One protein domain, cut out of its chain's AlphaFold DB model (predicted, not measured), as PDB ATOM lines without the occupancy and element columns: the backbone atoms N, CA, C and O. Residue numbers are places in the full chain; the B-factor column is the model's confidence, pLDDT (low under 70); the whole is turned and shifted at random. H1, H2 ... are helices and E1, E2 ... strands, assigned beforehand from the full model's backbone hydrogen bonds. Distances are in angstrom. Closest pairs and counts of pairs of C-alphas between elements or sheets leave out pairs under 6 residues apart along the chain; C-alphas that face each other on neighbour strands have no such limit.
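AT A GLANCE: This is residues 84 to 153 of the 153 residues of an uncharacterized protein of Bacteroides sp (UniProt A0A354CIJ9). What is the main picture? A small parallel pair of strands, E1 and E2, sits at one end of a flat domain; H1 lies in the middle, and the long helix H3 packs steeply on it and runs to the far end. The short H2 follows H1, and a stretch without named elements, residues 112 to 123, leads back to E2. What are the figures? The 70 printed residues hold three helices and two strands in the order E1, H1, H2, E2, H3, mostly helix; the whole is compact, with a radius of gyration of the C-alphas of 12.7 A and spans of 40 by 25 by 14 A.

IN THESE COORDINATES: Where are the strands? E1 is residues 84 to 86, from C-alpha 84 at (20.845, 12.117, -32.775), and E2 is residues 124 to 126. Where are the helices? H1 is residues 92 to 103, 16.2 A long, H2 residues 105 to 111, 10.0 A, and H3 residues 132 to 151, 29.2 A, ending at C-alpha 151 at (-6.955, -7.224, -13.624).

HOW THE PARTS SIT: How do the strands pair? E1 and E2 are parallel at 9 degrees, with N 85 and O 124 3.0 A apart, within hydrogen-bond range. E1, H1, H2 and E2 form a strand-helix-strand unit, two parallel neighbour strands with helices between, its crossover right-handed. How do the helices stand? H3, with residues 134 to 142 alone, touches H1 at a steep tilt of 63 degrees, the closest C-alphas, of Ile 99 and Ala 138, 4.8 A apart. H2 and H3 only just touch, with 3 pairs of C-alphas within 8 A, the closest those of Tyr 107 and Asn 142 at 6.7 A; H1 and H2 are close but not clearly touching, Asn 100 and Val 108 having the closest C-alphas at 5.9 A. Are their backbones in range? Every O i to N i+4 pair is within hydrogen-bond range in H1 and H3, and 2 of 3 in H2.

THE WHOLE: How far does it reach? The two C-alphas farthest apart, of Thr 88 and Lys 153, are 41.0 A apart. Is anything cut, long or uncertain? The printed part has no cut, the link from H2 to E2 is long, and residue 153 is under 70 in pLDDT.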
ATOM      1  N   ILE A  84      21.819  11.029 -32.907       98.06
ATOM      2  CA  ILE A  84      20.845  12.117 -32.775       98.06
ATOM      3  C   ILE A  84      19.463  11.668 -33.244       98.06
ATOM      4  O   ILE A  84      19.288  11.266 -34.390       98.06
ATOM      5  N   LEU A  85      18.460  11.853 -32.386       98.25
ATOM      6  CA  LEU A  85      17.050  11.792 -32.769       98.25
ATOM      7  C   LEU A  85      16.493  13.211 -32.899       98.25
ATOM      8  O   LEU A  85      16.577  13.998 -31.956       98.25
ATOM      9  N   SER A  86      15.928  13.551 -34.057       97.62
ATOM     10  CA  SER A  86      15.351  14.878 -34.304       97.62
ATOM     11  C   SER A  86      13.892  14.769 -34.726       97.62
ATOM     12  O   SER A  86      13.589  14.140 -35.733       97.62
ATOM     13  N   PHE A  87      13.014  15.428 -33.978       98.12
ATOM     14  CA  PHE A  87      11.607  15.609 -34.310       98.12
ATOM     15  C   PHE A  87      11.404  17.006 -34.897       98.12
ATOM     16  O   PHE A  87      11.608  18.010 -34.207       98.12
ATOM     17  N   THR A  88      11.020  17.076 -36.171       95.44
ATOM     18  CA  THR A  88      10.678  18.335 -36.855       95.44
ATOM     19  C   THR A  88       9.206  18.707 -36.701       95.44
ATOM     20  O   THR A  88       8.858  19.873 -36.862       95.44
ATOM     21  N   GLU A  89       8.361  17.738 -36.346       95.88
ATOM     22  CA  GLU A  89       6.916  17.885 -36.176       95.88
ATOM     23  C   GLU A  89       6.457  17.258 -34.851       95.88
ATOM     24  O   GLU A  89       7.160  16.441 -34.251       95.88
ATOM     25  N   THR A  90       5.279  17.661 -34.368       96.88
ATOM     26  CA  THR A  90       4.628  17.088 -33.176       96.88
ATOM     27  C   THR A  90       3.633  16.004 -33.591       96.88
ATOM     28  O   THR A  90       2.424  16.139 -33.399       96.88
ATOM     29  N   ASP A  91       4.149  14.965 -34.237       96.88
ATOM     30  CA  ASP A  91       3.386  13.859 -34.813       96.88
ATOM     31  C   ASP A  91       3.214  12.680 -33.830       96.88
ATOM     32  O   ASP A  91       3.418  12.804 -32.615       96.88
ATOM     33  N   LEU A  92       2.790  11.522 -34.351       96.88
ATOM     34  CA  LEU A  92       2.596  10.306 -33.559       96.88
ATOM     35  C   LEU A  92       3.906   9.760 -32.985       96.88
ATOM     36  O   LEU A  92       3.899   9.313 -31.839       96.88
ATOM     37  N   ASP A  93       5.015   9.832 -33.720       97.88
ATOM     38  CA  ASP A  93       6.309   9.337 -33.248       97.88
ATOM     39  C   ASP A  93       6.834  10.220 -32.114       97.88
ATOM     40  O   ASP A  93       7.190   9.719 -31.042       97.88
ATOM     41  N   TRP A  94       6.792  11.543 -32.288       98.50
ATOM     42  CA  TRP A  94       7.112  12.496 -31.224       98.50
ATOM     43  C   TRP A  94       6.236  12.264 -29.983       98.50
ATOM     44  O   TRP A  94       6.740  12.172 -28.858       98.50
ATOM     45  N   THR A  95       4.926  12.089 -30.184       98.00
ATOM     46  CA  THR A  95       3.962  11.858 -29.099       98.00
ATOM     47  C   THR A  95       4.261  10.553 -28.357       98.00
ATOM     48  O   THR A  95       4.348  10.541 -27.124       98.00
ATOM     49  N   GLN A  96       4.470   9.458 -29.092       97.88
ATOM     50  CA  GLN A  96       4.783   8.140 -28.542       97.88
ATOM     51  C   GLN A  96       6.083   8.175 -27.735       97.88
ATOM     52  O   GLN A  96       6.131   7.673 -26.609       97.88
ATOM     53  N   PHE A  97       7.124   8.811 -28.277       98.50
ATOM     54  CA  PHE A  97       8.415   8.943 -27.613       98.50
ATOM     55  C   PHE A  97       8.293   9.684 -26.278       98.50
ATOM     56  O   PHE A  97       8.821   9.234 -25.255       98.50
ATOM     57  N   ILE A  98       7.553  10.796 -26.249       98.25
ATOM     58  CA  ILE A  98       7.320  11.567 -25.024       98.25
ATOM     59  C   ILE A  98       6.548  10.759 -23.986       98.25
ATOM     60  O   ILE A  98       6.948  10.712 -22.817       98.25
ATOM     61  N   ILE A  99       5.456  10.106 -24.391       98.25
ATOM     62  CA  ILE A  99       4.632   9.281 -23.499       98.25
ATOM     63  C   ILE A  99       5.479   8.171 -22.873       98.25
ATOM     64  O   ILE A  99       5.442   7.977 -21.653       98.25
ATOM     65  N   ASN A 100       6.294   7.495 -23.682       98.25
ATOM     66  CA  ASN A 100       7.187   6.442 -23.221       98.25
ATOM     67  C   ASN A 100       8.173   6.954 -22.164       98.25
ATOM     68  O   ASN A 100       8.245   6.405 -21.060       98.25
ATOM     69  N   ASN A 101       8.886   8.045 -22.459       98.25
ATOM     70  CA  ASN A 101       9.850   8.630 -21.529       98.25
ATOM     71  C   ASN A 101       9.198   9.087 -20.218       98.25
ATOM     72  O   ASN A 101       9.718   8.806 -19.134       98.25
ATOM     73  N   ARG A 102       8.040   9.754 -20.291       97.69
ATOM     74  CA  ARG A 102       7.306  10.244 -19.113       97.69
ATOM     75  C   ARG A 102       6.735   9.131 -18.241       97.69
ATOM     76  O   ARG A 102       6.573   9.329 -17.037       97.69
ATOM     77  N   ASN A 103       6.444   7.963 -18.804       97.56
ATOM     78  CA  ASN A 103       5.877   6.857 -18.036       97.56
ATOM     79  C   ASN A 103       6.948   5.911 -17.464       97.56
ATOM     80  O   ASN A 103       6.788   5.409 -16.341       97.56
ATOM     81  N   GLY A 104       8.102   5.799 -18.124       96.25
ATOM     82  CA  GLY A 104       9.271   5.072 -17.626       96.25
ATOM     83  C   GLY A 104       9.212   3.557 -17.864       96.25
ATOM     84  O   GLY A 104       8.253   3.052 -18.443       96.25
ATOM     85  N   ASN A 105      10.236   2.846 -17.369       95.00
ATOM     86  CA  ASN A 105      10.507   1.429 -17.676       95.00
ATOM     87  C   ASN A 105       9.290   0.507 -17.522       95.00
ATOM     88  O   ASN A 105       8.927  -0.178 -18.468       95.00
ATOM     89  N   ASP A 106       8.590   0.552 -16.386       93.81
ATOM     90  CA  ASP A 106       7.423  -0.310 -16.148       93.81
ATOM     91  C   ASP A 106       6.328  -0.194 -17.217       93.81
ATOM     92  O   ASP A 106       5.618  -1.163 -17.484       93.81
ATOM     93  N   TYR A 107       6.145   1.003 -17.779       96.12
ATOM     94  CA  TYR A 107       5.151   1.246 -18.815       96.12
ATOM     95  C   TYR A 107       5.633   0.694 -20.152       96.12
ATOM     96  O   TYR A 107       4.926  -0.105 -20.761       96.12
ATOM     97  N   VAL A 108       6.845   1.077 -20.563       96.25
ATOM     98  CA  VAL A 108       7.418   0.703 -21.863       96.25
ATOM     99  C   VAL A 108       7.666  -0.801 -21.975       96.25
ATOM    100  O   VAL A 108       7.360  -1.383 -23.010       96.25
ATOM    101  N   SER A 109       8.077  -1.462 -20.887       94.69
ATOM    102  CA  SER A 109       8.208  -2.922 -20.837       94.69
ATOM    103  C   SER A 109       6.863  -3.634 -20.965       94.69
ATOM    104  O   SER A 109       6.801  -4.710 -21.545       94.69
ATOM    105  N   HIS A 110       5.777  -3.057 -20.441       93.88
ATOM    106  CA  HIS A 110       4.450  -3.669 -20.544       93.88
ATOM    107  C   HIS A 110       3.848  -3.534 -21.944       93.88
ATOM    108  O   HIS A 110       3.216  -4.469 -22.422       93.88
ATOM    109  N   ILE A 111       4.043  -2.386 -22.600       94.62
ATOM    110  CA  ILE A 111       3.551  -2.165 -23.968       94.62
ATOM    111  C   ILE A 111       4.520  -2.673 -25.047       94.62
ATOM    112  O   ILE A 111       4.221  -2.544 -26.229       94.62
ATOM    113  N   GLY A 112       5.683  -3.206 -24.657       95.38
ATOM    114  CA  GLY A 112       6.696  -3.721 -25.581       95.38
ATOM    115  C   GLY A 112       7.319  -2.650 -26.480       95.38
ATOM    116  O   GLY A 112       7.572  -2.916 -27.651       95.38
ATOM    117  N   SER A 113       7.526  -1.430 -25.972       95.75
ATOM    118  CA  SER A 113       8.079  -0.322 -26.760       95.75
ATOM    119  C   SER A 113       9.514   0.000 -26.360       95.75
ATOM    120  O   SER A 113       9.765   0.373 -25.221       95.75
ATOM    121  N   ASP A 114      10.439  -0.032 -27.318       95.62
ATOM    122  CA  ASP A 114      11.831   0.403 -27.121       95.62
ATOM    123  C   ASP A 114      12.082   1.851 -27.581       95.62
ATOM    124  O   ASP A 114      13.205   2.363 -27.513       95.62
ATOM    125  N   PHE A 115      11.039   2.539 -28.063       97.31
ATOM    126  CA  PHE A 115      11.153   3.884 -28.621       97.31
ATOM    127  C   PHE A 115      11.098   4.951 -27.522       97.31
ATOM    128  O   PHE A 115      10.080   5.601 -27.280       97.31
ATOM    129  N   HIS A 116      12.206   5.080 -26.798       97.44
ATOM    130  CA  HIS A 116      12.375   6.010 -25.683       97.44
ATOM    131  C   HIS A 116      13.857   6.316 -25.431       97.44
ATOM    132  O   HIS A 116      14.742   5.635 -25.948       97.44
ATOM    133  N   ASN A 117      14.145   7.260 -24.533       97.56
ATOM    134  CA  ASN A 117      15.501   7.586 -24.082       97.56
ATOM    135  C   ASN A 117      15.764   7.313 -22.592       97.56
ATOM    136  O   ASN A 117      16.715   7.841 -22.023       97.56
ATOM    137  N   ILE A 118      14.945   6.484 -21.937       95.94
ATOM    138  CA  ILE A 118      15.119   6.148 -20.511       95.94
ATOM    139  C   ILE A 118      16.501   5.532 -20.229       95.94
ATOM    140  O   ILE A 118      17.081   5.791 -19.179       95.94
ATOM    141  N   ALA A 119      17.029   4.752 -21.175       92.19
ATOM    142  CA  ALA A 119      18.342   4.111 -21.101       92.19
ATOM    143  C   ALA A 119      19.436   4.862 -21.891       92.19
ATOM    144  O   ALA A 119      20.425   4.247 -22.269       92.19
ATOM    145  N   HIS A 120      19.245   6.158 -22.176       93.94
ATOM    146  CA  HIS A 120      20.200   6.990 -22.928       93.94
ATOM    147  C   HIS A 120      20.620   6.383 -24.281       93.94
ATOM    148  O   HIS A 120      21.798   6.316 -24.611       93.94
ATOM    149  N   ARG A 121      19.642   5.914 -25.069       95.31
ATOM    150  CA  ARG A 121      19.876   5.349 -26.410       95.31
ATOM    151  C   ARG A 121      20.342   6.401 -27.417       95.31
ATOM    152  O   ARG A 121      21.031   6.057 -28.371       95.31
ATOM    153  N   TYR A 122      19.929   7.649 -27.216       97.94
ATOM    154  CA  TYR A 122      20.288   8.797 -28.036       97.94
ATOM    155  C   TYR A 122      21.107   9.774 -27.200       97.94
ATOM    156  O   TYR A 122      20.685  10.158 -26.101       97.94
ATOM    157  N   ASP A 123      22.237  10.209 -27.755       97.75
ATOM    158  CA  ASP A 123      23.115  11.201 -27.134       97.75
ATOM    159  C   ASP A 123      22.443  12.578 -27.122       97.75
ATOM    160  O   ASP A 123      22.553  13.337 -26.158       97.75
ATOM    161  N   ILE A 124      21.718  12.893 -28.202       98.06
ATOM    162  CA  ILE A 124      21.007  14.158 -28.385       98.06
ATOM    163  C   ILE A 124      19.601  13.868 -28.906       98.06
ATOM    164  O   ILE A 124      19.420  13.158 -29.894       98.06
ATOM    165  N   VAL A 125      18.602  14.482 -28.269       98.19
ATOM    166  CA  VAL A 125      17.225  14.516 -28.768       98.19
ATOM    167  C   VAL A 125      16.834  15.968 -29.023       98.19
ATOM    168  O   VAL A 125      16.940  16.805 -28.124       98.19
ATOM    169  N   LYS A 126      16.390  16.272 -30.244       97.62
ATOM    170  CA  LYS A 126      15.908  17.596 -30.658       97.62
ATOM    171  C   LYS A 126      14.404  17.518 -30.914       97.62
ATOM    172  O   LYS A 126      13.955  16.609 -31.601       97.62
ATOM    173  N   GLY A 127      13.629  18.460 -30.388       97.25
ATOM    174  CA  GLY A 127      12.191  18.513 -30.646       97.25
ATOM    175  C   GLY A 127      11.461  19.543 -29.793       97.25
ATOM    176  O   GLY A 127      12.025  20.103 -28.848       97.25
ATOM    177  N   ALA A 128      10.193  19.782 -30.131       96.56
ATOM    178  CA  ALA A 128       9.306  20.639 -29.351       96.56
ATOM    179  C   ALA A 128       9.007  20.029 -27.970       96.56
ATOM    180  O   ALA A 128       8.948  18.808 -27.819       96.56
ATOM    181  N   ILE A 129       8.810  20.880 -26.960       95.12
ATOM    182  CA  ILE A 129       8.391  20.445 -25.619       95.12
ATOM    183  C   ILE A 129       6.898  20.121 -25.603       95.12
ATOM    184  O   ILE A 129       6.120  20.762 -26.308       95.12
ATOM    185  N   ALA A 130       6.495  19.159 -24.771       96.50
ATOM    186  CA  ALA A 130       5.087  18.815 -24.633       96.50
ATOM    187  C   ALA A 130       4.286  19.953 -23.995       96.50
ATOM    188  O   ALA A 130       4.706  20.548 -22.995       96.50
ATOM    189  N   ASP A 131       3.091  20.193 -24.525       95.62
ATOM    190  CA  ASP A 131       2.093  21.017 -23.862       95.62
ATOM    191  C   ASP A 131       1.376  20.247 -22.736       95.62
ATOM    192  O   ASP A 131       1.722  19.121 -22.359       95.62
ATOM    193  N   LYS A 132       0.362  20.882 -22.147       95.50
ATOM    194  CA  LYS A 132      -0.410  20.293 -21.053       95.50
ATOM    195  C   LYS A 132      -1.191  19.051 -21.490       95.50
ATOM    196  O   LYS A 132      -1.332  18.134 -20.678       95.50
ATOM    197  N   ASP A 133      -1.685  19.012 -22.718       96.62
ATOM    198  CA  ASP A 133      -2.597  17.970 -23.181       96.62
ATOM    199  C   ASP A 133      -1.838  16.664 -23.402       96.62
ATOM    200  O   ASP A 133      -2.254  15.617 -22.901       96.62
ATOM    201  N   ILE A 134      -0.642  16.738 -23.987       97.06
ATOM    202  CA  ILE A 134       0.261  15.586 -24.113       97.06
ATOM    203  C   ILE A 134       0.687  15.053 -22.740       97.06
ATOM    204  O   ILE A 134       0.736  13.841 -22.508       97.06
ATOM    205  N   VAL A 135       0.938  15.940 -21.772       96.19
ATOM    206  CA  VAL A 135       1.262  15.533 -20.395       96.19
ATOM    207  C   VAL A 135       0.086  14.819 -19.722       96.19
ATOM    208  O   VAL A 135       0.300  13.855 -18.978       96.19
ATOM    209  N   LEU A 136      -1.148  15.277 -19.947       97.56
ATOM    210  CA  LEU A 136      -2.352  14.627 -19.425       97.56
ATOM    211  C   LEU A 136      -2.596  13.275 -20.100       97.56
ATOM    212  O   LEU A 136      -2.868  12.299 -19.399       97.56
ATOM    213  N   LEU A 137      -2.418  13.192 -21.419       97.44
ATOM    214  CA  LEU A 137      -2.520  11.950 -22.180       97.44
ATOM    215  C   LEU A 137      -1.541  10.890 -21.662       97.44
ATOM    216  O   LEU A 137      -1.950   9.764 -21.375       97.44
ATOM    217  N   ALA A 138      -0.274  11.258 -21.444       97.50
ATOM    218  CA  ALA A 138       0.727  10.347 -20.890       97.50
ATOM    219  C   ALA A 138       0.283   9.756 -19.539       97.50
ATOM    220  O   ALA A 138       0.409   8.549 -19.318       97.50
ATOM    221  N   ARG A 139      -0.291  10.586 -18.655       97.38
ATOM    222  CA  ARG A 139      -0.818  10.146 -17.350       97.38
ATOM    223  C   ARG A 139      -2.006   9.201 -17.500       97.38
ATOM    224  O   ARG A 139      -2.003   8.144 -16.877       97.38
ATOM    225  N   LEU A 140      -2.978   9.556 -18.342       97.81
ATOM    226  CA  LEU A 140      -4.169   8.742 -18.597       97.81
ATOM    227  C   LEU A 140      -3.793   7.345 -19.102       97.81
ATOM    228  O   LEU A 140      -4.278   6.347 -18.574       97.81
ATOM    229  N   LEU A 141      -2.876   7.261 -20.069       96.56
ATOM    230  CA  LEU A 141      -2.400   5.984 -20.603       96.56
ATOM    231  C   LEU A 141      -1.676   5.146 -19.545       96.56
ATOM    232  O   LEU A 141      -1.873   3.932 -19.476       96.56
ATOM    233  N   ASN A 142      -0.868   5.778 -18.694       96.38
ATOM    234  CA  ASN A 142      -0.180   5.084 -17.609       96.38
ATOM    235  C   ASN A 142      -1.159   4.516 -16.576       96.38
ATOM    236  O   ASN A 142      -0.998   3.389 -16.109       96.38
ATOM    237  N   ASP A 143      -2.188   5.280 -16.219       96.12
ATOM    238  CA  ASP A 143      -3.189   4.847 -15.248       96.12
ATOM    239  C   ASP A 143      -4.072   3.725 -15.803       96.12
ATOM    240  O   ASP A 143      -4.376   2.775 -15.079       96.12
ATOM    241  N   THR A 144      -4.418   3.775 -17.091       93.81
ATOM    242  CA  THR A 144      -5.095   2.674 -17.790       93.81
ATOM    243  C   THR A 144      -4.231   1.412 -17.800       93.81
ATOM    244  O   THR A 144      -4.696   0.357 -17.374       93.81
ATOM    245  N   ASN A 145      -2.949   1.523 -18.163       91.12
ATOM    246  CA  ASN A 145      -1.998   0.406 -18.144       91.12
ATOM    247  C   ASN A 145      -1.905  -0.233 -16.741       91.12
ATOM    248  O   ASN A 145      -2.041  -1.447 -16.582       91.12
ATOM    249  N   LYS A 146      -1.786   0.577 -15.682       92.44
ATOM    250  CA  LYS A 146      -1.772   0.069 -14.298       92.44
ATOM    251  C   LYS A 146      -3.057  -0.665 -13.911       92.44
ATOM    252  O   LYS A 146      -2.981  -1.620 -13.140       92.44
ATOM    253  N   LYS A 147      -4.226  -0.217 -14.383       91.94
ATOM    254  CA  LYS A 147      -5.510  -0.890 -14.119       91.94
ATOM    255  C   LYS A 147      -5.571  -2.252 -14.807       91.94
ATOM    256  O   LYS A 147      -5.920  -3.229 -14.149       91.94
ATOM    257  N   GLU A 148      -5.164  -2.337 -16.069       88.00
ATOM    258  CA  GLU A 148      -5.117  -3.600 -16.820       88.00
ATOM    259  C   GLU A 148      -4.153  -4.611 -16.179       88.00
ATOM    260  O   GLU A 148      -4.510  -5.768 -15.949       88.00
ATOM    261  N   ARG A 149      -2.976  -4.157 -15.730       83.38
ATOM    262  CA  ARG A 149      -2.008  -4.987 -14.985       83.38
ATOM    263  C   ARG A 149      -2.524  -5.518 -13.645       83.38
ATOM    264  O   ARG A 149      -1.986  -6.493 -13.132       83.38
ATOM    265  N   ARG A 150      -3.503  -4.847 -13.032       87.06
ATOM    266  CA  ARG A 150      -4.143  -5.310 -11.789       87.06
ATOM    267  C   ARG A 150      -5.256  -6.320 -12.047       87.06
ATOM    268  O   ARG A 150      -5.525  -7.109 -11.161       87.06
ATOM    269  N   ARG A 151      -5.898  -6.278 -13.219       82.25
ATOM    270  CA  ARG A 151      -6.955  -7.224 -13.624       82.25
ATOM    271  C   ARG A 151      -6.410  -8.563 -14.117       82.25
ATOM    272  O   ARG A 151      -7.124  -9.552 -14.091       82.25
ATOM    273  N   SER A 152      -5.173  -8.565 -14.598       74.50
ATOM    274  CA  SER A 152      -4.471  -9.734 -15.145       74.50
ATOM    275  C   SER A 152      -3.667 -10.522 -14.097       74.50
ATOM    276  O   SER A 152      -2.963 -11.462 -14.460       74.50
ATOM    277  N   LYS A 153      -3.756 -10.140 -12.816       64.50
ATOM    278  CA  LYS A 153      -3.187 -10.848 -11.662       64.50
ATOM    279  C   LYS A 153      -4.302 -11.453 -10.828       64.50
ATOM    280  O   LYS A 153      -4.058 -12.541 -10.274       64.50
TER     281      LYS A 153